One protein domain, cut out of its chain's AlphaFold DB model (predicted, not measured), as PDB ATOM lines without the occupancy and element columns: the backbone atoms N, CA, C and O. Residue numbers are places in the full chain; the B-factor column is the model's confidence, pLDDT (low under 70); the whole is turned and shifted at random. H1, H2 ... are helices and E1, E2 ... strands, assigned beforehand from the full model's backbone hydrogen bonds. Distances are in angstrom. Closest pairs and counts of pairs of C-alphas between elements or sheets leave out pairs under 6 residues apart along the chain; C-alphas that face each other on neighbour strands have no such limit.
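This is residues 40 to 211 of the 234 residues of the protein "Hypothetical protein" of Rotaria sp. Silwood1 (UniProt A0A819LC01). Two sheets lie face to face as a sandwich, E3 E4 E9 E10 and the branched E5 E6 E7 E8, with H2 and H3 covering the first sheet's other face. H1 packs on H2 farther out, and the small hairpin E1 E2 lies at the first residues of H1. The printed part has 172 residues, mixed in class, with five named helices and ten named strands in the order E1 E2 H1 H2 H3 E3 E4 E5 E6 E7 E8 H4 E9 H5 E10. It is compact, with a radius of gyration of the C-alphas of 16.6 A and spans of 48 by 38 by 29 A.

One sheet runs E3, residues 111 to 114, E4, residues 118 to 124, E9, residues 174 to 182, and E10, residues 203 to 210, all antiparallel. Within hydrogen-bond range are N 113 and O 120 in the hairpin E3 E4, 2.9 A, N 121 and O 179, 2.8 A, and N 180 and O 205, 2.8 A. In the other, E6, residues 131 to 139, has E5, residues 126 to 128, and E8, residues 162 to 165, on one side and E7, residues 143 to 148, on the other. E5 E6 E7 form a meander of two hairpins, each strand the antiparallel neighbour of the one before; E6 and E8 are antiparallel too. N 127 and O 131, 3.0 A, N 137 and O 145, 2.9 A, and N 138 and O 162, 2.7 A, are within hydrogen-bond range. The facing parts of this sandwich are 8.5 A centre to centre; the closest C-alphas of E4 and E7 are Ile 119 and Gly 144, 5.2 A. H2, residues 67 to 83, and H3, residues 96 to 103, are on the same face of the first sheet, two layers of helices and sheet. H2 lies over E3 and E4, along the strands, at a height of 8.9 A; its closest C-alphas with E4 are Ser 75 and Ile 120, 7.0 A. H3 lies over E10, slantwise at 46 degrees on the local plane; the closest C-alphas are Asp 100 and Val 205, 6.9 A. H2 and H3, a helical hairpin, only just touch, with 3 pairs of C-alphas within 8 A, the closest Leu 70 and Tyr 102, 7.4 A. H1, residues 49 to 61, touches H2 in a helical hairpin, at a shallow tilt of 27 degrees; the closest C-alphas are Ala 56 and Tyr 77, 5.8 A. H5, residues 186 to 189, only just touches H2, with 3 pairs; the closest C-alphas are Thr 186 and Lys 82, 6.4 A. H4, residues 168 to 171, only grazes the branched sheet. E1, residues 40 to 42, and E2, residues 45 to 48, form a hairpin, with N 40 and O 47 at 2.9 A, and are apart from H2. In H1, H2 and H3 every O i to N i+4 pair is within hydrogen-bond range; H4 and H5 are too short for one.

E1 begins at C-alpha 40, (35.406, -37.546, 15.422), and E10 ends at C-alpha 210, (61.729, -37.502, -13.960). From first to last C-alpha H2 measures 24.3 A, E9 and E10 23.6 A each, E6 22.3 A, E4 19.9 A and H1 18.2 A. E6 bends by 64 degrees at residue 134.

The C-alphas farthest apart, those of Glu 129 and Ser 194, are 51.6 A from each other. The printed part has no cut. The links H2 to H3, E7 to E8 and H5 to E10 are long. Mean pLDDT of the printed part is 76.1; 44 residues are under 70, among them 85 to 92 and 185 to 211.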
ATOM      1  N   ILE A  40      35.447 -36.651  16.567       76.69
ATOM      2  CA  ILE A  40      35.406 -37.546  15.422       76.69
ATOM      3  C   ILE A  40      35.488 -38.998  15.879       76.69
ATOM      4  O   ILE A  40      36.065 -39.312  16.920       76.69
ATOM      5  N   PHE A  41      34.883 -39.888  15.100       74.44
ATOM      6  CA  PHE A  41      35.040 -41.321  15.289       74.44
ATOM      7  C   PHE A  41      36.288 -41.782  14.529       74.44
ATOM      8  O   PHE A  41      36.306 -41.728  13.301       74.44
ATOM      9  N   ASP A  42      37.319 -42.200  15.259       70.00
ATOM     10  CA  ASP A  42      38.602 -42.666  14.731       70.00
ATOM     11  C   ASP A  42      38.978 -44.000  15.393       70.00
ATOM     12  O   ASP A  42      38.898 -44.146  16.615       70.00
ATOM     13  N   ASN A  43      39.346 -44.999  14.588       69.19
ATOM     14  CA  ASN A  43      39.737 -46.342  15.040       69.19
ATOM     15  C   ASN A  43      38.786 -46.975  16.079       69.19
ATOM     16  O   ASN A  43      39.211 -47.550  17.082       69.19
ATOM     17  N   GLY A  44      37.474 -46.850  15.856       71.38
ATOM     18  CA  GLY A  44      36.463 -47.420  16.748       71.38
ATOM     19  C   GLY A  44      36.214 -46.618  18.030       71.38
ATOM     20  O   GLY A  44      35.482 -47.088  18.900       71.38
ATOM     21  N   LYS A  45      36.815 -45.430  18.177       79.06
ATOM     22  CA  LYS A  45      36.692 -44.581  19.368       79.06
ATOM     23  C   LYS A  45      36.261 -43.167  19.011       79.06
ATOM     24  O   LYS A  45      36.629 -42.619  17.979       79.06
ATOM     25  N   CYS A  46      35.514 -42.555  19.922       78.56
ATOM     26  CA  CYS A  46      35.285 -41.120  19.900       78.56
ATOM     27  C   CYS A  46      36.529 -40.402  20.411       78.56
ATOM     28  O   CYS A  46      36.925 -40.608  21.560       78.56
ATOM     29  N   VAL A  47      37.137 -39.561  19.586       81.06
ATOM     30  CA  VAL A  47      38.297 -38.754  19.965       81.06
ATOM     31  C   VAL A  47      38.025 -37.289  19.659       81.06
ATOM     32  O   VAL A  47      37.216 -36.963  18.791       81.06
ATOM     33  N   THR A  48      38.693 -36.390  20.377       82.75
ATOM     34  CA  THR A  48      38.666 -34.968  20.026       82.75
ATOM     35  C   THR A  48      39.406 -34.753  18.705       82.75
ATOM     36  O   THR A  48      40.368 -35.468  18.406       82.75
ATOM     37  N   LEU A  49      39.002 -33.753  17.919       79.50
ATOM     38  CA  LEU A  49      39.695 -33.410  16.671       79.50
ATOM     39  C   LEU A  49      41.176 -33.098  16.916       79.50
ATOM     40  O   LEU A  49      42.024 -33.590  16.181       79.50
ATOM     41  N   ASN A  50      41.500 -32.377  17.994       79.88
ATOM     42  CA  ASN A  50      42.889 -32.109  18.383       79.88
ATOM     43  C   ASN A  50      43.687 -33.399  18.584       79.88
ATOM     44  O   ASN A  50      44.817 -33.504  18.110       79.88
ATOM     45  N   LYS A  51      43.090 -34.405  19.238       83.69
ATOM     46  CA  LYS A  51      43.769 -35.679  19.450       83.69
ATOM     47  C   LYS A  51      43.957 -36.448  18.146       83.69
ATOM     48  O   LYS A  51      45.030 -36.999  17.922       83.69
ATOM     49  N   ALA A  52      42.948 -36.442  17.278       85.00
ATOM     50  CA  ALA A  52      43.044 -37.046  15.952       85.00
ATOM     51  C   ALA A  52      44.137 -36.378  15.098       85.00
ATOM     52  O   ALA A  52      44.890 -37.070  14.416       85.00
ATOM     53  N   ILE A  53      44.275 -35.048  15.176       85.50
ATOM     54  CA  ILE A  53      45.321 -34.285  14.479       85.50
ATOM     55  C   ILE A  53      46.712 -34.666  14.994       85.50
ATOM     56  O   ILE A  53      47.596 -34.957  14.191       85.50
ATOM     57  N   GLU A  54      46.910 -34.721  16.314       86.19
ATOM     58  CA  GLU A  54      48.177 -35.175  16.909       86.19
ATOM     59  C   GLU A  54      48.549 -36.582  16.436       86.19
ATOM     60  O   GLU A  54      49.683 -36.823  16.021       86.19
ATOM     61  N   THR A  55      47.584 -37.505  16.456       87.56
ATOM     62  CA  THR A  55      47.783 -38.874  15.977       87.56
ATOM     63  C   THR A  55      48.124 -38.897  14.491       87.56
ATOM     64  O   THR A  55      49.040 -39.619  14.098       87.56
ATOM     65  N   ALA A  56      47.462 -38.084  13.664       88.56
ATOM     66  CA  ALA A  56      47.772 -37.981  12.244       88.56
ATOM     67  C   ALA A  56      49.192 -37.441  12.006       88.56
ATOM     68  O   ALA A  56      49.932 -38.044  11.238       88.56
ATOM     69  N   ILE A  57      49.619 -36.381  12.705       87.75
ATOM     70  CA  ILE A  57      50.982 -35.820  12.595       87.75
ATOM     71  C   ILE A  57      52.037 -36.831  13.052       87.75
ATOM     72  O   ILE A  57      53.067 -36.999  12.393       87.75
ATOM     73  N   GLN A  58      51.789 -37.524  14.163       88.38
ATOM     74  CA  GLN A  58      52.689 -38.565  14.651       88.38
ATOM     75  C   GLN A  58      52.794 -39.707  13.641       88.38
ATOM     76  O   GLN A  58      53.893 -40.165  13.343       88.38
ATOM     77  N   THR A  59      51.662 -40.113  13.065       89.12
ATOM     78  CA  THR A  59      51.625 -41.136  12.021       89.12
ATOM     79  C   THR A  59      52.400 -40.657  10.797       89.12
ATOM     80  O   THR A  59      53.305 -41.366  10.390       89.12
ATOM     81  N   LEU A  60      52.163 -39.431  10.305       89.38
ATOM     82  CA  LEU A  60      52.902 -38.774   9.211       89.38
ATOM     83  C   LEU A  60      54.421 -38.729   9.444       89.38
ATOM     84  O   LEU A  60      55.207 -38.867   8.509       89.38
ATOM     85  N   SER A  61      54.840 -38.552  10.695       85.75
ATOM     86  CA  SER A  61      56.252 -38.488  11.087       85.75
ATOM     87  C   SER A  61      56.926 -39.861  11.157       85.75
ATOM     88  O   SER A  61      58.154 -39.938  11.093       85.75
ATOM     89  N   ASN A  62      56.154 -40.947  11.240       82.81
ATOM     90  CA  ASN A  62      56.694 -42.294  11.112       82.81
ATOM     91  C   ASN A  62      57.125 -42.502   9.654       82.81
ATOM     92  O   ASN A  62      56.382 -42.198   8.724       82.81
ATOM     93  N   ASN A  63      58.338 -42.997   9.421       72.38
ATOM     94  CA  ASN A  63      58.831 -43.236   8.065       72.38
ATOM     95  C   ASN A  63      57.972 -44.294   7.349       72.38
ATOM     96  O   ASN A  63      58.188 -45.492   7.523       72.38
ATOM     97  N   PHE A  64      57.004 -43.855   6.537       78.38
ATOM     98  CA  PHE A  64      56.194 -44.761   5.726       78.38
ATOM     99  C   PHE A  64      57.024 -45.403   4.632       78.38
ATOM    100  O   PHE A  64      57.726 -44.729   3.881       78.38
ATOM    101  N   THR A  65      56.841 -46.708   4.492       75.25
ATOM    102  CA  THR A  65      57.279 -47.485   3.331       75.25
ATOM    103  C   THR A  65      56.174 -47.629   2.281       75.25
ATOM    104  O   THR A  65      56.444 -48.082   1.175       75.25
ATOM    105  N   ASN A  66      54.930 -47.242   2.603       86.44
ATOM    106  CA  ASN A  66      53.764 -47.375   1.732       86.44
ATOM    107  C   ASN A  66      53.177 -46.000   1.358       86.44
ATOM    108  O   ASN A  66      52.641 -45.292   2.219       86.44
ATOM    109  N   SER A  67      53.233 -45.659   0.067       86.50
ATOM    110  CA  SER A  67      52.729 -44.393  -0.487       86.50
ATOM    111  C   SER A  67      51.225 -44.196  -0.277       86.50
ATOM    112  O   SER A  67      50.794 -43.080   0.005       86.50
ATOM    113  N   ALA A  68      50.417 -45.258  -0.359       86.50
ATOM    114  CA  ALA A  68      48.966 -45.167  -0.188       86.50
ATOM    115  C   ALA A  68      48.588 -44.853   1.265       86.50
ATOM    116  O   ALA A  68      47.738 -43.999   1.510       86.50
ATOM    117  N   THR A  69      49.246 -45.481   2.243       87.81
ATOM    118  CA  THR A  69      49.031 -45.168   3.663       87.81
ATOM    119  C   THR A  69      49.449 -43.734   3.981       87.81
ATOM    120  O   THR A  69      48.716 -43.025   4.673       87.81
ATOM    121  N   LEU A  70      50.587 -43.279   3.442       89.88
ATOM    122  CA  LEU A  70      51.040 -41.897   3.597       89.88
ATOM    123  C   LEU A  70      50.027 -40.905   3.006       89.88
ATOM    124  O   LEU A  70      49.626 -39.963   3.686       89.88
ATOM    125  N   ALA A  71      49.566 -41.147   1.778       88.38
ATOM    126  CA  ALA A  71      48.599 -40.290   1.099       88.38
ATOM    127  C   ALA A  71      47.237 -40.261   1.817       88.38
ATOM    128  O   ALA A  71      46.665 -39.189   2.004       88.38
ATOM    129  N   ASN A  72      46.745 -41.413   2.289       87.56
ATOM    130  CA  ASN A  72      45.518 -41.500   3.087       87.56
ATOM    131  C   ASN A  72      45.648 -40.731   4.405       87.56
ATOM    132  O   ASN A  72      44.746 -39.982   4.769       87.56
ATOM    133  N   THR A  73      46.783 -40.871   5.094       90.25
ATOM    134  CA  THR A  73      47.044 -40.151   6.349       90.25
ATOM    135  C   THR A  73      47.128 -38.643   6.108       90.25
ATOM    136  O   THR A  73      46.581 -37.867   6.886       90.25
ATOM    137  N   LEU A  74      47.763 -38.216   5.010       90.00
ATOM    138  CA  LEU A  74      47.869 -36.805   4.637       90.00
ATOM    139  C   LEU A  74      46.501 -36.211   4.268       90.00
ATOM    140  O   LEU A  74      46.153 -35.139   4.756       90.00
ATOM    141  N   SER A  75      45.698 -36.922   3.474       88.62
ATOM    142  CA  SER A  75      44.324 -36.521   3.137       88.62
ATOM    143  C   SER A  75      43.435 -36.417   4.381       88.62
ATOM    144  O   SER A  75      42.703 -35.441   4.572       88.62
ATOM    145  N   TRP A  76      43.554 -37.393   5.285       87.56
ATOM    146  CA  TRP A  76      42.846 -37.385   6.558       87.56
ATOM    147  C   TRP A  76      43.246 -36.198   7.429       87.56
ATOM    148  O   TRP A  76      42.377 -35.482   7.923       87.56
ATOM    149  N   TYR A  77      44.549 -35.938   7.562       88.88
ATOM    150  CA  TYR A  77      45.070 -34.771   8.266       88.88
ATOM    151  C   TYR A  77      44.463 -33.465   7.729       88.88
ATOM    152  O   TYR A  77      43.963 -32.660   8.514       88.88
ATOM    153  N   ILE A  78      44.442 -33.280   6.403       85.88
ATOM    154  CA  ILE A  78      43.875 -32.080   5.766       85.88
ATOM    155  C   ILE A  78      42.382 -31.943   6.087       85.88
ATOM    156  O   ILE A  78      41.931 -30.861   6.457       85.88
ATOM    157  N   THR A  79      41.633 -33.048   6.020       83.19
ATOM    158  CA  THR A  79      40.203 -33.086   6.374       83.19
ATOM    159  C   THR A  79      39.977 -32.683   7.837       83.19
ATOM    160  O   THR A  79      39.104 -31.872   8.143       83.19
ATOM    161  N   LEU A  80      40.772 -33.229   8.765       81.75
ATOM    162  CA  LEU A  80      40.673 -32.916  10.195       81.75
ATOM    163  C   LEU A  80      40.927 -31.435  10.471       81.75
ATOM    164  O   LEU A  80      40.186 -30.801  11.221       81.75
ATOM    165  N   VAL A  81      41.965 -30.895   9.843       79.06
ATOM    166  CA  VAL A  81      42.372 -29.501   9.971       79.06
ATOM    167  C   VAL A  81      41.326 -28.546   9.391       79.06
ATOM    168  O   VAL A  81      41.014 -27.540  10.021       79.06
ATOM    169  N   LYS A  82      40.726 -28.882   8.246       75.44
ATOM    170  CA  LYS A  82      39.628 -28.117   7.632       75.44
ATOM    171  C   LYS A  82      38.366 -28.090   8.489       75.44
ATOM    172  O   LYS A  82      37.665 -27.081   8.519       75.44
ATOM    173  N   ARG A  83      38.079 -29.183   9.201       74.06
ATOM    174  CA  ARG A  83      36.934 -29.273  10.119       74.06
ATOM    175  C   ARG A  83      37.125 -28.480  11.404       74.06
ATOM    176  O   ARG A  83      36.132 -28.205  12.075       74.06
ATOM    177  N   LEU A  84      38.359 -28.137  11.771       71.56
ATOM    178  CA  LEU A  84      38.598 -27.388  12.992       71.56
ATOM    179  C   LEU A  84      38.294 -25.903  12.766       71.56
ATOM    180  O   LEU A  84      39.047 -25.177  12.127       71.56
ATOM    181  N   SER A  85      37.164 -25.445  13.297       53.09
ATOM    182  CA  SER A  85      36.796 -24.028  13.308       53.09
ATOM    183  C   SER A  85      37.424 -23.355  14.536       53.09
ATOM    184  O   SER A  85      36.814 -23.319  15.603       53.09
ATOM    185  N   GLY A  86      38.669 -22.880  14.437       57.16
ATOM    186  CA  GLY A  86      39.357 -22.212  15.552       57.16
ATOM    187  C   GLY A  86      40.878 -22.158  15.409       57.16
ATOM    188  O   GLY A  86      41.441 -22.677  14.450       57.16
ATOM    189  N   HIS A  87      41.550 -21.519  16.371       51.56
ATOM    190  CA  HIS A  87      43.014 -21.462  16.414       51.56
ATOM    191  C   HIS A  87      43.593 -22.851  16.709       51.56
ATOM    192  O   HIS A  87      43.395 -23.400  17.793       51.56
ATOM    193  N   LEU A  88      44.334 -23.401  15.750       59.69
ATOM    194  CA  LEU A  88      45.225 -24.532  15.986       59.69
ATOM    195  C   LEU A  88      46.514 -24.023  16.625       59.69
ATOM    196  O   LEU A  88      47.043 -22.981  16.235       59.69
ATOM    197  N   ASN A  89      47.046 -24.763  17.598       56.59
ATOM    198  CA  ASN A  89      48.375 -24.454  18.110       56.59
ATOM    199  C   ASN A  89      49.397 -24.679  16.985       56.59
ATOM    200  O   ASN A  89      49.246 -25.610  16.196       56.59
ATOM    201  N   ALA A  90      50.469 -23.883  16.934       56.69
ATOM    202  CA  ALA A  90      51.496 -23.985  15.884       56.69
ATOM    203  C   ALA A  90      52.069 -25.410  15.712       56.69
ATOM    204  O   ALA A  90      52.463 -25.800  14.619       56.69
ATOM    205  N   ASN A  91      52.044 -26.220  16.775       61.38
ATOM    206  CA  ASN A  91      52.508 -27.612  16.779       61.38
ATOM    207  C   ASN A  91      51.529 -28.606  16.115       61.38
ATOM    208  O   ASN A  91      51.842 -29.787  15.999       61.38
ATOM    209  N   GLN A  92      50.338 -28.154  15.720       69.00
ATOM    210  CA  GLN A  92      49.266 -28.960  15.121       69.00
ATOM    211  C   GLN A  92      49.067 -28.639  13.628       69.00
ATOM    212  O   GLN A  92      48.169 -29.180  12.975       69.00
ATOM    213  N   VAL A  93      49.927 -27.781  13.070       74.38
ATOM    214  CA  VAL A  93      49.887 -27.350  11.672       74.38
ATOM    215  C   VAL A  93      51.133 -27.839  10.952       74.38
ATOM    216  O   VAL A  93      52.250 -27.483  11.321       74.38
ATOM    217  N   LEU A  94      50.959 -28.637   9.901       78.06
ATOM    218  CA  LEU A  94      52.052 -28.958   9.000       78.06
ATOM    219  C   LEU A  94      52.409 -27.708   8.206       78.06
ATOM    220  O   LEU A  94      51.557 -27.076   7.573       78.06
ATOM    221  N   THR A  95      53.694 -27.382   8.220       74.50
ATOM    222  CA  THR A  95      54.263 -26.363   7.346       74.50
ATOM    223  C   THR A  95      54.203 -26.822   5.884       74.50
ATOM    224  O   THR A  95      54.255 -28.028   5.613       74.50
ATOM    225  N   PRO A  96      54.191 -25.891   4.913       69.06
ATOM    226  CA  PRO A  96      54.284 -26.240   3.495       69.06
ATOM    227  C   PRO A  96      55.480 -27.147   3.163       69.06
ATOM    228  O   PRO A  96      55.343 -28.072   2.370       69.06
ATOM    229  N   ASN A  97      56.627 -26.959   3.832       69.00
ATOM    230  CA  ASN A  97      57.810 -27.810   3.651       69.00
ATOM    231  C   ASN A  97      57.589 -29.251   4.129       69.00
ATOM    232  O   ASN A  97      58.087 -30.191   3.508       69.00
ATOM    233  N   GLN A  98      56.857 -29.445   5.230       82.44
ATOM    234  CA  GLN A  98      56.495 -30.787   5.691       82.44
ATOM    235  C   GLN A  98      55.533 -31.454   4.704       82.44
ATOM    236  O   GLN A  98      55.738 -32.613   4.355       82.44
ATOM    237  N   ILE A  99      54.544 -30.712   4.197       81.38
ATOM    238  CA  ILE A  99      53.605 -31.204   3.180       81.38
ATOM    239  C   ILE A  99      54.345 -31.607   1.898       81.38
ATOM    240  O   ILE A  99      54.156 -32.725   1.424       81.38
ATOM    241  N   ASP A 100      55.233 -30.757   1.375       74.00
ATOM    242  CA  ASP A 100      56.077 -31.071   0.210       74.00
ATOM    243  C   ASP A 100      56.952 -32.310   0.460       74.00
ATOM    244  O   ASP A 100      57.042 -33.200  -0.383       74.00
ATOM    245  N   THR A 101      57.533 -32.429   1.659       83.69
ATOM    246  CA  THR A 101      58.315 -33.614   2.048       83.69
ATOM    247  C   THR A 101      57.474 -34.889   2.017       83.69
ATOM    248  O   THR A 101      57.958 -35.928   1.566       83.69
ATOM    249  N   TYR A 102      56.221 -34.842   2.479       86.62
ATOM    250  CA  TYR A 102      55.325 -35.994   2.412       86.62
ATOM    251  C   TYR A 102      54.904 -36.301   0.976       86.62
ATOM    252  O   TYR A 102      54.969 -37.459   0.579       86.62
ATOM    253  N   LEU A 103      54.573 -35.295   0.163       81.50
ATOM    254  CA  LEU A 103      54.209 -35.496  -1.245       81.50
ATOM    255  C   LEU A 103      55.350 -36.095  -2.078       81.50
ATOM    256  O   LEU A 103      55.101 -36.975  -2.897       81.50
ATOM    257  N   LYS A 104      56.603 -35.703  -1.818       79.44
ATOM    258  CA  LYS A 104      57.809 -36.292  -2.435       79.44
ATOM    259  C   LYS A 104      58.060 -37.754  -2.070       79.44
ATOM    260  O   LYS A 104      58.824 -38.432  -2.753       79.44
ATOM    261  N   LYS A 105      57.497 -38.220  -0.953       83.88
ATOM    262  CA  LYS A 105      57.580 -39.623  -0.524       83.88
ATOM    263  C   LYS A 105      56.467 -40.476  -1.136       83.88
ATOM    264  O   LYS A 105      56.583 -41.697  -1.126       83.88
ATOM    265  N   ILE A 106      55.412 -39.861  -1.676       84.38
ATOM    266  CA  ILE A 106      54.336 -40.554  -2.390       84.38
ATOM    267  C   ILE A 106      54.806 -40.808  -3.828       84.38
ATOM    268  O   ILE A 106      54.414 -40.112  -4.756       84.38
ATOM    269  N   ASN A 107      55.686 -41.789  -4.021       72.06
ATOM    270  CA  ASN A 107      56.240 -42.093  -5.344       72.06
ATOM    271  C   ASN A 107      55.677 -43.385  -5.924       72.06
ATOM    272  O   ASN A 107      55.101 -44.202  -5.199       72.06
ATOM    273  N   ASP A 108      55.856 -43.523  -7.242       64.81
ATOM    274  CA  ASP A 108      55.711 -44.761  -8.019       64.81
ATOM    275  C   ASP A 108      54.387 -45.506  -7.807       64.81
ATOM    276  O   ASP A 108      54.308 -46.731  -7.869       64.81
ATOM    277  N   THR A 109      53.321 -44.758  -7.535       71.38
ATOM    278  CA  THR A 109      51.988 -45.297  -7.271       71.38
ATOM    279  C   THR A 109      50.951 -44.440  -7.971       71.38
ATOM    280  O   THR A 109      51.124 -43.231  -8.069       71.38
ATOM    281  N   ASN A 110      49.885 -45.071  -8.469       84.75
ATOM    282  CA  ASN A 110      48.713 -44.375  -8.990       84.75
ATOM    283  C   ASN A 110      47.730 -44.160  -7.836       84.75
ATOM    284  O   ASN A 110      46.950 -45.043  -7.485       84.75
ATOM    285  N   ILE A 111      47.817 -42.990  -7.219       88.25
ATOM    286  CA  ILE A 111      46.985 -42.544  -6.110       88.25
ATOM    287  C   ILE A 111      46.104 -41.402  -6.598       88.25
ATOM    288  O   ILE A 111      46.569 -40.435  -7.200       88.25
ATOM    289  N   ASN A 112      44.818 -41.519  -6.291       90.88
ATOM    290  CA  ASN A 112      43.828 -40.471  -6.458       90.88
ATOM    291  C   ASN A 112      42.921 -40.494  -5.230       90.88
ATOM    292  O   ASN A 112      42.040 -41.346  -5.116       90.88
ATOM    293  N   ILE A 113      43.180 -39.591  -4.289       89.50
ATOM    294  CA  ILE A 113      42.376 -39.435  -3.081       89.50
ATOM    295  C   ILE A 113      41.678 -38.095  -3.185       89.50
ATOM    296  O   ILE A 113      42.321 -37.052  -3.122       89.50
ATOM    297  N   SER A 114      40.361 -38.140  -3.329       91.25
ATOM    298  CA  SER A 114      39.521 -36.964  -3.496       91.25
ATOM    299  C   SER A 114      38.516 -36.893  -2.354       91.25
ATOM    300  O   SER A 114      37.796 -37.852  -2.078       91.25
ATOM    301  N   THR A 115      38.503 -35.762  -1.659       88.69
ATOM    302  CA  THR A 115      37.569 -35.431  -0.579       88.69
ATOM    303  C   THR A 115      36.881 -34.109  -0.911       88.69
ATOM    304  O   THR A 115      37.267 -33.434  -1.859       88.69
ATOM    305  N   LYS A 116      35.897 -33.694  -0.109       86.88
ATOM    306  CA  LYS A 116      35.269 -32.368  -0.254       86.88
ATOM    307  C   LYS A 116      36.198 -31.202   0.092       86.88
ATOM    308  O   LYS A 116      35.889 -30.069  -0.255       86.88
ATOM    309  N   ASP A 117      37.327 -31.493   0.732       83.56
ATOM    310  CA  ASP A 117      38.270 -30.501   1.248       83.56
ATOM    311  C   ASP A 117      39.578 -30.437   0.450       83.56
ATOM    312  O   ASP A 117      40.280 -29.423   0.458       83.56
ATOM    313  N   SER A 118      39.955 -31.537  -0.201       85.06
ATOM    314  CA  SER A 118      41.225 -31.642  -0.914       85.06
ATOM    315  C   SER A 118      41.262 -32.795  -1.908       85.06
ATOM    316  O   SER A 118      40.502 -33.761  -1.798       85.06
ATOM    317  N   ILE A 119      42.195 -32.708  -2.851       88.19
ATOM    318  CA  ILE A 119      42.595 -33.817  -3.716       88.19
ATOM    319  C   ILE A 119      44.103 -34.023  -3.636       88.19
ATOM    320  O   ILE A 119      44.866 -33.070  -3.778       88.19
ATOM    321  N   ILE A 120      44.519 -35.277  -3.461       90.06
ATOM    322  CA  ILE A 120      45.895 -35.738  -3.646       90.06
ATOM    323  C   ILE A 120      45.917 -36.648  -4.864       90.06
ATOM    324  O   ILE A 120      45.257 -37.690  -4.879       90.06
ATOM    325  N   ILE A 121      46.715 -36.279  -5.858       88.50
ATOM    326  CA  ILE A 121      47.094 -37.167  -6.949       88.50
ATOM    327  C   ILE A 121      48.585 -37.472  -6.857       88.50
ATOM    328  O   ILE A 121      49.391 -36.594  -6.570       88.50
ATOM    329  N   ALA A 122      48.944 -38.716  -7.120       87.31
ATOM    330  CA  ALA A 122      50.291 -39.120  -7.489       87.31
ATOM    331  C   ALA A 122      50.104 -40.124  -8.611       87.31
ATOM    332  O   ALA A 122      49.431 -41.127  -8.408       87.31
ATOM    333  N   GLN A 123      50.550 -39.811  -9.820       86.75
ATOM    334  CA  GLN A 123      50.298 -40.675 -10.970       86.75
ATOM    335  C   GLN A 123      51.432 -40.617 -11.974       86.75
ATOM    336  O   GLN A 123      52.079 -39.581 -12.142       86.75
ATOM    337  N   ALA A 124      51.622 -41.724 -12.691       87.06
ATOM    338  CA  ALA A 124      52.445 -41.712 -13.888       87.06
ATOM    339  C   ALA A 124      51.893 -40.683 -14.887       87.06
ATOM    340  O   ALA A 124      50.681 -40.593 -15.097       87.06
ATOM    341  N   VAL A 125      52.784 -39.908 -15.505       85.81
ATOM    342  CA  VAL A 125      52.385 -38.908 -16.505       85.81
ATOM    343  C   VAL A 125      51.727 -39.589 -17.704       85.81
ATOM    344  O   VAL A 125      50.673 -39.150 -18.147       85.81
ATOM    345  N   ASN A 126      52.285 -40.701 -18.172       86.69
ATOM    346  CA  ASN A 126      51.721 -41.477 -19.273       86.69
ATOM    347  C   ASN A 126      50.886 -42.633 -18.714       86.69
ATOM    348  O   ASN A 126      51.433 -43.555 -18.110       86.69
ATOM    349  N   GLN A 127      49.570 -42.586 -18.919       78.50
ATOM    350  CA  GLN A 127      48.641 -43.640 -18.482       78.50
ATOM    351  C   GLN A 127      48.360 -44.652 -19.603       78.50
ATOM    352  O   GLN A 127      48.049 -45.810 -19.342       78.50
ATOM    353  N   SER A 128      48.462 -44.214 -20.860       79.06
ATOM    354  CA  SER A 128      48.374 -45.033 -22.076       79.06
ATOM    355  C   SER A 128      49.002 -44.269 -23.250       79.06
ATOM    356  O   SER A 128      49.457 -43.142 -23.060       79.06
ATOM    357  N   GLU A 129      48.995 -44.837 -24.462       74.69
ATOM    358  CA  GLU A 129      49.584 -44.209 -25.661       74.69
ATOM    359  C   GLU A 129      49.045 -42.797 -25.963       74.69
ATOM    360  O   GLU A 129      49.774 -41.987 -26.525       74.69
ATOM    361  N   ASN A 130      47.807 -42.477 -25.561       81.81
ATOM    362  CA  ASN A 130      47.143 -41.207 -25.895       81.81
ATOM    363  C   ASN A 130      46.634 -40.413 -24.679       81.81
ATOM    364  O   ASN A 130      45.992 -39.370 -24.839       81.81
ATOM    365  N   VAL A 131      46.878 -40.898 -23.458       87.12
ATOM    366  CA  VAL A 131      46.392 -40.249 -22.233       87.12
ATOM    367  C   VAL A 131      47.570 -39.821 -21.379       87.12
ATOM    368  O   VAL A 131      48.210 -40.649 -20.722       87.12
ATOM    369  N   THR A 132      47.793 -38.508 -21.354       88.88
ATOM    370  CA  THR A 132      48.772 -37.865 -20.482       88.88
ATOM    371  C   THR A 132      48.054 -37.180 -19.328       88.88
ATOM    372  O   THR A 132      47.122 -36.406 -19.552       88.88
ATOM    373  N   VAL A 133      48.487 -37.434 -18.097       88.00
ATOM    374  CA  VAL A 133      48.068 -36.689 -16.907       88.00
ATOM    375  C   VAL A 133      48.728 -35.317 -16.945       88.00
ATOM    376  O   VAL A 133      49.949 -35.192 -16.902       88.00
ATOM    377  N   LEU A 134      47.899 -34.282 -17.022       82.25
ATOM    378  CA  LEU A 134      48.316 -32.885 -17.098       82.25
ATOM    379  C   LEU A 134      48.196 -32.182 -15.745       82.25
ATOM    380  O   LEU A 134      48.839 -31.158 -15.532       82.25
ATOM    381  N   GLY A 135      47.387 -32.703 -14.822       83.44
ATOM    382  CA  GLY A 135      47.276 -32.127 -13.492       83.44
ATOM    383  C   GLY A 135      46.036 -32.529 -12.720       83.44
ATOM    384  O   GLY A 135      45.557 -33.656 -12.839       83.44
ATOM    385  N   ALA A 136      45.521 -31.599 -11.924       84.12
ATOM    386  CA  ALA A 136      44.330 -31.782 -11.106       84.12
ATOM    387  C   ALA A 136      43.475 -30.513 -11.093       84.12
ATOM    388  O   ALA A 136      43.968 -29.392 -11.235       84.12
ATOM    389  N   SER A 137      42.178 -30.705 -10.892       83.12
ATOM    390  CA  SER A 137      41.225 -29.634 -10.621       83.12
ATOM    391  C   SER A 137      40.354 -29.994  -9.438       83.12
ATOM    392  O   SER A 137      40.250 -31.162  -9.068       83.12
ATOM    393  N   PHE A 138      39.749 -28.977  -8.850       82.38
ATOM    394  CA  PHE A 138      38.929 -29.070  -7.666       82.38
ATOM    395  C   PHE A 138      37.698 -28.186  -7.808       82.38
ATOM    396  O   PHE A 138      37.780 -27.069  -8.324       82.38
ATOM    397  N   ILE A 139      36.566 -28.707  -7.346       83.62
ATOM    398  CA  ILE A 139      35.289 -28.011  -7.251       83.62
ATOM    399  C   ILE A 139      34.908 -27.971  -5.770       83.62
ATOM    400  O   ILE A 139      34.835 -29.015  -5.113       83.62
ATOM    401  N   HIS A 140      34.667 -26.764  -5.253       79.94
ATOM    402  CA  HIS A 140      34.304 -26.520  -3.854       79.94
ATOM    403  C   HIS A 140      33.164 -27.447  -3.405       79.94
ATOM    404  O   HIS A 140      32.168 -27.587  -4.113       79.94
ATOM    405  N   ASP A 141      33.337 -28.105  -2.255       81.44
ATOM    406  CA  ASP A 141      32.395 -29.061  -1.645       81.44
ATOM    407  C   ASP A 141      32.024 -30.309  -2.475       81.44
ATOM    408  O   ASP A 141      31.281 -31.177  -1.995       81.44
ATOM    409  N   MET A 142      32.560 -30.446  -3.691       84.12
ATOM    410  CA  MET A 142      32.337 -31.588  -4.584       84.12
ATOM    411  C   MET A 142      33.566 -32.490  -4.700       84.12
ATOM    412  O   MET A 142      33.419 -33.699  -4.877       84.12
ATOM    413  N   GLY A 143      34.760 -31.917  -4.555       86.31
ATOM    414  CA  GLY A 143      36.028 -32.628  -4.605       86.31
ATOM    415  C   GLY A 143      36.816 -32.375  -5.880       86.31
ATOM    416  O   GLY A 143      36.497 -31.497  -6.683       86.31
ATOM    417  N   GLY A 144      37.894 -33.133  -6.045       86.88
ATOM    418  CA  GLY A 144      38.794 -33.003  -7.180       86.88
ATOM    419  C   GLY A 144      38.721 -34.131  -8.194       86.88
ATOM    420  O   GLY A 144      38.238 -35.233  -7.920       86.88
ATOM    421  N   GLN A 145      39.283 -33.840  -9.361       89.31
ATOM    422  CA  GLN A 145      39.445 -34.761 -10.476       89.31
ATOM    423  C   GLN A 145      40.811 -34.577 -11.143       89.31
ATOM    424  O   GLN A 145      41.392 -33.486 -11.143       89.31
ATOM    425  N   ILE A 146      41.297 -35.652 -11.758       90.12
ATOM    426  CA  ILE A 146      42.512 -35.640 -12.572       90.12
ATOM    427  C   ILE A 146      42.231 -34.909 -13.885       90.12
ATOM    428  O   ILE A 146      41.221 -35.154 -14.548       90.12
ATOM    429  N   VAL A 147      43.157 -34.042 -14.278       87.19
ATOM    430  CA  VAL A 147      43.163 -33.382 -15.583       87.19
ATOM    431  C   VAL A 147      44.126 -34.121 -16.496       87.19
ATOM    432  O   VAL A 147      45.261 -34.409 -16.119       87.19
ATOM    433  N   SER A 148      43.679 -34.425 -17.704       89.94
ATOM    434  CA  SER A 148      44.421 -35.177 -18.709       89.94
ATOM    435  C   SER A 148      44.131 -34.655 -20.114       89.94
ATOM    436  O   SER A 148      43.211 -33.862 -20.320       89.94
ATOM    437  N   THR A 149      44.890 -35.126 -21.101       88.62
ATOM    438  CA  THR A 149      44.684 -34.782 -22.519       88.62
ATOM    439  C   THR A 149      43.274 -35.091 -23.023       88.62
ATOM    440  O   THR A 149      42.800 -34.411 -23.927       88.62
ATOM    441  N   SER A 150      42.575 -36.064 -22.427       88.38
ATOM    442  CA  SER A 150      41.227 -36.459 -22.849       88.38
ATOM    443  C   SER A 150      40.111 -35.558 -22.314       88.38
ATOM    444  O   SER A 150      39.055 -35.488 -22.937       88.38
ATOM    445  N   ASN A 151      40.317 -34.866 -21.186       86.75
ATOM    446  CA  ASN A 151      39.264 -34.076 -20.536       86.75
ATOM    447  C   ASN A 151      39.581 -32.579 -20.392       86.75
ATOM    448  O   ASN A 151      38.651 -31.802 -20.181       86.75
ATOM    449  N   VAL A 152      40.835 -32.146 -20.576       81.88
ATOM    450  CA  VAL A 152      41.255 -30.746 -20.366       81.88
ATOM    451  C   VAL A 152      40.448 -29.735 -21.190       81.88
ATOM    452  O   VAL A 152      40.101 -28.674 -20.681       81.88
ATOM    453  N   GLY A 153      40.071 -30.075 -22.427       74.69
ATOM    454  CA  GLY A 153      39.273 -29.196 -23.295       74.69
ATOM    455  C   GLY A 153      37.797 -29.069 -22.899       74.69
ATOM    456  O   GLY A 153      37.130 -28.135 -23.331       74.69
ATOM    457  N   SER A 154      37.285 -29.987 -22.073       72.81
ATOM    458  CA  SER A 154      35.891 -29.995 -21.595       72.81
ATOM    459  C   SER A 154      35.708 -29.319 -20.233       72.81
ATOM    460  O   SER A 154      34.589 -29.202 -19.737       72.81
ATOM    461  N   MET A 155      36.801 -28.873 -19.610       71.06
ATOM    462  CA  MET A 155      36.766 -28.256 -18.292       71.06
ATOM    463  C   MET A 155      36.196 -26.839 -18.371       71.06
ATOM    464  O   MET A 155      36.830 -25.917 -18.882       71.06
ATOM    465  N   THR A 156      35.000 -26.642 -17.822       61.00
ATOM    466  CA  THR A 156      34.385 -25.318 -17.716       61.00
ATOM    467  C   THR A 156      34.933 -24.569 -16.505       61.00
ATOM    468  O   THR A 156      34.728 -24.984 -15.363       61.00
ATOM    469  N   ALA A 157      35.584 -23.427 -16.743       61.34
ATOM    470  CA  ALA A 157      36.203 -22.609 -15.695       61.34
ATOM    471  C   ALA A 157      35.220 -22.129 -14.607       61.34
ATOM    472  O   ALA A 157      35.637 -21.855 -13.488       61.34
ATOM    473  N   SER A 158      33.918 -22.054 -14.905       58.00
ATOM    474  CA  SER A 158      32.892 -21.515 -14.000       58.00
ATOM    475  C   SER A 158      32.603 -22.365 -12.759       58.00
ATOM    476  O   SER A 158      32.001 -21.854 -11.818       58.00
ATOM    477  N   GLN A 159      33.004 -23.640 -12.734       68.44
ATOM    478  CA  GLN A 159      32.770 -24.542 -11.595       68.44
ATOM    479  C   GLN A 159      34.043 -24.849 -10.798       68.44
ATOM    480  O   GLN A 159      33.969 -25.382  -9.697       68.44
ATOM    481  N   ILE A 160      35.218 -24.527 -11.337       70.56
ATOM    482  CA  ILE A 160      36.500 -24.908 -10.746       70.56
ATOM    483  C   ILE A 160      36.881 -23.886  -9.674       70.56
ATOM    484  O   ILE A 160      37.042 -22.705  -9.971       70.56
ATOM    485  N   SER A 161      37.073 -24.341  -8.434       70.44
ATOM    486  CA  SER A 161      37.593 -23.498  -7.353       70.44
ATOM    487  C   SER A 161      39.119 -23.436  -7.344       70.44
ATOM    488  O   SER A 161      39.693 -22.432  -6.929       70.44
ATOM    489  N   ALA A 162      39.791 -24.482  -7.830       70.94
ATOM    490  CA  ALA A 162      41.234 -24.492  -8.037       70.94
ATOM    491  C   ALA A 162      41.642 -25.520  -9.091       70.94
ATOM    492  O   ALA A 162      41.089 -26.614  -9.150       70.94
ATOM    493  N   ALA A 163      42.646 -25.201  -9.900       72.12
ATOM    494  CA  ALA A 163      43.261 -26.164 -10.799       72.12
ATOM    495  C   ALA A 163      44.731 -25.835 -11.033       72.12
ATOM    496  O   ALA A 163      45.137 -24.673 -11.029       72.12
ATOM    497  N   ALA A 164      45.508 -26.879 -11.282       73.69
ATOM    498  CA  ALA A 164      46.852 -26.769 -11.813       73.69
ATOM    499  C   ALA A 164      46.984 -27.727 -12.987       73.69
ATOM    500  O   ALA A 164      46.706 -28.919 -12.865       73.69
ATOM    501  N   THR A 165      47.404 -27.185 -14.124       72.06
ATOM    502  CA  THR A 165      47.636 -27.939 -15.353       72.06
ATOM    503  C   THR A 165      49.017 -27.616 -15.890       72.06
ATOM    504  O   THR A 165      49.394 -26.446 -15.994       72.06
ATOM    505  N   ILE A 166      49.748 -28.653 -16.262       72.38
ATOM    506  CA  ILE A 166      51.047 -28.577 -16.911       72.38
ATOM    507  C   ILE A 166      50.831 -28.784 -18.407       72.38
ATOM    508  O   ILE A 166      50.033 -29.622 -18.831       72.38
ATOM    509  N   ARG A 167      51.532 -27.992 -19.215       71.06
ATOM    510  CA  ARG A 167      51.482 -28.116 -20.673       71.06
ATOM    511  C   ARG A 167      52.102 -29.442 -21.098       71.06
ATOM    512  O   ARG A 167      53.207 -29.763 -20.658       71.06
ATOM    513  N   ASN A 168      51.414 -30.188 -21.959       78.69
ATOM    514  CA  ASN A 168      51.816 -31.538 -22.361       78.69
ATOM    515  C   ASN A 168      53.253 -31.574 -22.913       78.69
ATOM    516  O   ASN A 168      54.037 -32.459 -22.590       78.69
ATOM    517  N   GLU A 169      53.639 -30.546 -23.668       75.31
ATOM    518  CA  GLU A 169      54.950 -30.438 -24.314       75.31
ATOM    519  C   GLU A 169      56.096 -30.339 -23.291       75.31
ATOM    520  O   GLU A 169      57.221 -30.765 -23.553       75.31
ATOM    521  N   THR A 170      55.806 -29.813 -22.097       72.62
ATOM    522  CA  THR A 170      56.788 -29.631 -21.015       72.62
ATOM    523  C   THR A 170      56.998 -30.885 -20.164       72.62
ATOM    524  O   THR A 170      57.901 -30.912 -19.333       72.62
ATOM    525  N   LEU A 171      56.206 -31.941 -20.385       72.31
ATOM    526  CA  LEU A 171      56.269 -33.192 -19.622       72.31
ATOM    527  C   LEU A 171      57.281 -34.205 -20.183       72.31
ATOM    528  O   LEU A 171      57.398 -35.319 -19.673       72.31
ATOM    529  N   THR A 172      58.050 -33.832 -21.208       76.81
ATOM    530  CA  THR A 172      59.094 -34.697 -21.773       76.81
ATOM    531  C   THR A 172      60.118 -35.084 -20.700       76.81
ATOM    532  O   THR A 172      60.761 -34.227 -20.100       76.81
ATOM    533  N   GLY A 173      60.285 -36.388 -20.457       69.19
ATOM    534  CA  GLY A 173      61.201 -36.914 -19.434       69.19
ATOM    535  C   GLY A 173      60.643 -36.919 -18.005       69.19
ATOM    536  O   GLY A 173      61.307 -37.451 -17.113       69.19
ATOM    537  N   ILE A 174      59.431 -36.394 -17.789       78.81
ATOM    538  CA  ILE A 174      58.696 -36.492 -16.523       78.81
ATOM    539  C   ILE A 174      57.974 -37.839 -16.476       78.81
ATOM    540  O   ILE A 174      57.227 -38.200 -17.382       78.81
ATOM    541  N   THR A 175      58.220 -38.606 -15.420       79.75
ATOM    542  CA  THR A 175      57.669 -39.951 -15.227       79.75
ATOM    543  C   THR A 175      56.442 -39.939 -14.333       79.75
ATOM    544  O   THR A 175      55.516 -40.710 -14.578       79.75
ATOM    545  N   SER A 176      56.395 -39.057 -13.331       82.25
ATOM    546  CA  SER A 176      55.229 -38.920 -12.461       82.25
ATOM    547  C   SER A 176      54.959 -37.482 -12.041       82.25
ATOM    548  O   SER A 176      55.846 -36.622 -12.002       82.25
ATOM    549  N   LEU A 177      53.689 -37.250 -11.733       81.00
ATOM    550  CA  LEU A 177      53.141 -35.980 -11.307       81.00
ATOM    551  C   LEU A 177      52.379 -36.179 -10.003       81.00
ATOM    552  O   LEU A 177      51.384 -36.907  -9.960       81.00
ATOM    553  N   ASN A 178      52.841 -35.494  -8.961       82.31
ATOM    554  CA  ASN A 178      52.199 -35.484  -7.661       82.31
ATOM    555  C   ASN A 178      51.628 -34.089  -7.421       82.31
ATOM    556  O   ASN A 178      52.344 -33.092  -7.529       82.31
ATOM    557  N   MET A 179      50.343 -33.996  -7.096       83.06
ATOM    558  CA  MET A 179      49.714 -32.736  -6.724       83.06
ATOM    559  C   MET A 179      48.842 -32.904  -5.497       83.06
ATOM    560  O   MET A 179      48.139 -33.899  -5.346       83.06
ATOM    561  N   LEU A 180      48.835 -31.868  -4.675       81.69
ATOM    562  CA  LEU A 180      47.853 -31.651  -3.636       81.69
ATOM    563  C   LEU A 180      47.162 -30.321  -3.898       81.69
ATOM    564  O   LEU A 180      47.827 -29.294  -4.020       81.69
ATOM    565  N   ILE A 181      45.835 -30.334  -3.935       81.06
ATOM    566  CA  ILE A 181      45.019 -29.123  -3.895       81.06
ATOM    567  C   ILE A 181      44.210 -29.174  -2.605       81.06
ATOM    568  O   ILE A 181      43.481 -30.139  -2.381       81.06
ATOM    569  N   ILE A 182      44.343 -28.150  -1.766       77.88
ATOM    570  CA  ILE A 182      43.520 -27.933  -0.575       77.88
ATOM    571  C   ILE A 182      42.606 -26.755  -0.868       77.88
ATOM    572  O   ILE A 182      43.077 -25.641  -1.114       77.88
ATOM    573  N   ASP A 183      41.305 -26.994  -0.839       76.56
ATOM    574  CA  ASP A 183      40.317 -25.967  -1.116       76.56
ATOM    575  C   ASP A 183      40.075 -25.100   0.122       76.56
ATOM    576  O   ASP A 183      39.829 -25.624   1.210       76.56
ATOM    577  N   LYS A 184      40.185 -23.773  -0.041       70.38
ATOM    578  CA  LYS A 184      39.963 -22.742   0.998       70.38
ATOM    579  C   LYS A 184      40.395 -23.173   2.412       70.38
ATOM    580  O   LYS A 184      39.544 -23.415   3.278       70.38
ATOM    581  N   PRO A 185      41.694 -23.378   2.659       66.62
ATOM    582  CA  PRO A 185      42.146 -23.859   3.951       66.62
ATOM    583  C   PRO A 185      42.053 -22.759   5.009       66.62
ATOM    584  O   PRO A 185      42.973 -21.967   5.178       66.62
ATOM    585  N   THR A 186      40.958 -22.770   5.766       62.09
ATOM    586  CA  THR A 186      40.656 -21.828   6.857       62.09
ATOM    587  C   THR A 186      41.763 -21.731   7.902       62.09
ATOM    588  O   THR A 186      42.031 -20.668   8.447       62.09
ATOM    589  N   ILE A 187      42.496 -22.818   8.132       59.97
ATOM    590  CA  ILE A 187      43.676 -22.813   9.003       59.97
ATOM    591  C   ILE A 187      44.816 -21.915   8.489       59.97
ATOM    592  O   ILE A 187      45.573 -21.351   9.276       59.97
ATOM    593  N   TYR A 188      44.955 -21.787   7.169       58.25
ATOM    594  CA  TYR A 188      45.961 -20.948   6.527       58.25
ATOM    595  C   TYR A 188      45.396 -19.559   6.197       58.25
ATOM    596  O   TYR A 188      46.142 -18.707   5.720       58.25
ATOM    597  N   GLU A 189      44.110 -19.294   6.481       55.16
ATOM    598  CA  GLU A 189      43.507 -17.973   6.286       55.16
ATOM    599  C   GLU A 189      44.186 -16.926   7.164       55.16
ATOM    600  O   GLU A 189      44.508 -15.854   6.668       55.16
ATOM    601  N   GLN A 190      44.478 -17.241   8.429       51.44
ATOM    602  CA  GLN A 190      45.080 -16.301   9.388       51.44
ATOM    603  C   GLN A 190      46.607 -16.353   9.430       51.44
ATOM    604  O   GLN A 190      47.223 -15.990  10.432       51.44
ATOM    605  N   ALA A 191      47.236 -16.815   8.351       47.25
ATOM    606  CA  ALA A 191      48.682 -16.902   8.316       47.25
ATOM    607  C   ALA A 191      49.324 -15.502   8.498       47.25
ATOM    608  O   ALA A 191      50.373 -15.403   9.114       47.25
ATOM    609  N   ASP A 192      48.679 -14.403   8.088       45.38
ATOM    610  CA  ASP A 192      49.083 -13.048   8.492       45.38
ATOM    611  C   ASP A 192      48.178 -12.497   9.610       45.38
ATOM    612  O   ASP A 192      47.241 -11.729   9.378       45.38
ATOM    613  N   SER A 193      48.481 -12.876  10.854       49.41
ATOM    614  CA  SER A 193      47.775 -12.393  12.050       49.41
ATOM    615  C   SER A 193      47.967 -10.895  12.316       49.41
ATOM    616  O   SER A 193      47.249 -10.317  13.130       49.41
ATOM    617  N   SER A 194      48.914 -10.245  11.629       55.28
ATOM    618  CA  SER A 194      49.244  -8.835  11.844       55.28
ATOM    619  C   SER A 194      48.353  -7.866  11.062       55.28
ATOM    620  O   SER A 194      48.325  -6.679  11.385       55.28
ATOM    621  N   SER A 195      47.609  -8.348  10.056       53.00
ATOM    622  CA  SER A 195      46.885  -7.475   9.124       53.00
ATOM    623  C   SER A 195      45.375  -7.721   8.995       53.00
ATOM    624  O   SER A 195      44.739  -7.041   8.189       53.00
ATOM    625  N   ASN A 196      44.772  -8.632   9.777       50.25
ATOM    626  CA  ASN A 196      43.357  -9.049   9.646       50.25
ATOM    627  C   ASN A 196      42.971  -9.499   8.217       50.25
ATOM    628  O   ASN A 196      41.794  -9.502   7.855       50.25
ATOM    629  N   LYS A 197      43.950  -9.865   7.382       44.25
ATOM    630  CA  LYS A 197      43.719 -10.347   6.018       44.25
ATOM    631  C   LYS A 197      43.635 -11.863   6.030       44.25
ATOM    632  O   LYS A 197      44.533 -12.529   6.531       44.25
ATOM    633  N   THR A 198      42.574 -12.397   5.438       49.28
ATOM    634  CA  THR A 198      42.368 -13.838   5.299       49.28
ATOM    635  C   THR A 198      42.806 -14.325   3.919       49.28
ATOM    636  O   THR A 198      42.383 -13.769   2.903       49.28
ATOM    637  N   LEU A 199      43.618 -15.382   3.852       51.38
ATOM    638  CA  LEU A 199      43.931 -16.071   2.595       51.38
ATOM    639  C   LEU A 199      42.678 -16.781   2.039       51.38
ATOM    640  O   LEU A 199      42.399 -17.915   2.395       51.38
ATOM    641  N   SER A 200      41.947 -16.156   1.113       54.16
ATOM    642  CA  SER A 200      40.748 -16.756   0.481       54.16
ATOM    643  C   SER A 200      41.066 -17.798  -0.613       54.16
ATOM    644  O   SER A 200      40.177 -18.284  -1.311       54.16
ATOM    645  N   SER A 201      42.342 -18.139  -0.789       59.66
ATOM    646  CA  SER A 201      42.825 -18.925  -1.925       59.66
ATOM    647  C   SER A 201      43.089 -20.377  -1.547       59.66
ATOM    648  O   SER A 201      43.596 -20.674  -0.467       59.66
ATOM    649  N   SER A 202      42.812 -21.289  -2.475       63.62
ATOM    650  CA  SER A 202      43.230 -22.687  -2.370       63.62
ATOM    651  C   SER A 202      44.755 -22.810  -2.340       63.62
ATOM    652  O   SER A 202      45.470 -22.035  -2.980       63.62
ATOM    653  N   VAL A 203      45.262 -23.811  -1.620       67.44
ATOM    654  CA  VAL A 203      46.691 -24.149  -1.598       67.44
ATOM    655  C   VAL A 203      46.940 -25.250  -2.612       67.44
ATOM    656  O   VAL A 203      46.289 -26.289  -2.571       67.44
ATOM    657  N   ILE A 204      47.895 -25.026  -3.509       66.00
ATOM    658  CA  ILE A 204      48.305 -26.000  -4.517       66.00
ATOM    659  C   ILE A 204      49.780 -26.318  -4.292       66.00
ATOM    660  O   ILE A 204      50.624 -25.423  -4.323       66.00
ATOM    661  N   VAL A 205      50.092 -27.595  -4.098       66.44
ATOM    662  CA  VAL A 205      51.463 -28.104  -4.027       66.44
ATOM    663  C   VAL A 205      51.658 -29.076  -5.179       66.44
ATOM    664  O   VAL A 205      50.861 -29.994  -5.349       66.44
ATOM    665  N   VAL A 206      52.699 -28.863  -5.981       64.69
ATOM    666  CA  VAL A 206      53.018 -29.695  -7.147       64.69
ATOM    667  C   VAL A 206      54.450 -30.189  -7.029       64.69
ATOM    668  O   VAL A 206      55.372 -29.396  -6.842       64.69
ATOM    669  N   THR A 207      54.638 -31.493  -7.198       67.75
ATOM    670  CA  THR A 207      55.944 -32.141  -7.262       67.75
ATOM    671  C   THR A 207      56.024 -32.956  -8.555       67.75
ATOM    672  O   THR A 207      55.124 -33.731  -8.875       67.75
ATOM    673  N   VAL A 208      57.105 -32.774  -9.315       67.94
ATOM    674  CA  VAL A 208      57.354 -33.456 -10.598       67.94
ATOM    675  C   VAL A 208      58.584 -34.348 -10.487       67.94
ATOM    676  O   VAL A 208      59.597 -33.933  -9.924       67.94
ATOM    677  N   HIS A 209      58.496 -35.584 -10.978       66.88
ATOM    678  CA  HIS A 209      59.587 -36.562 -10.913       66.88
ATOM    679  C   HIS A 209      59.955 -37.010 -12.328       66.88
ATOM    680  O   HIS A 209      59.070 -37.312 -13.126       66.88
ATOM    681  N   GLY A 210      61.250 -37.059 -12.650       60.94
ATOM    682  CA  GLY A 210      61.729 -37.502 -13.960       60.94
ATOM    683  C   GLY A 210      63.170 -37.101 -14.279       60.94
ATOM    684  O   GLY A 210      63.839 -36.426 -13.493       60.94
ATOM    685  N   LYS A 211      63.655 -37.509 -15.458       50.41
ATOM    686  CA  LYS A 211      64.939 -37.052 -16.009       50.41
ATOM    687  C   LYS A 211      64.731 -35.684 -16.651       50.41
ATOM    688  O   LYS A 211      64.248 -35.588 -17.776       50.41
TER     689      LYS A 211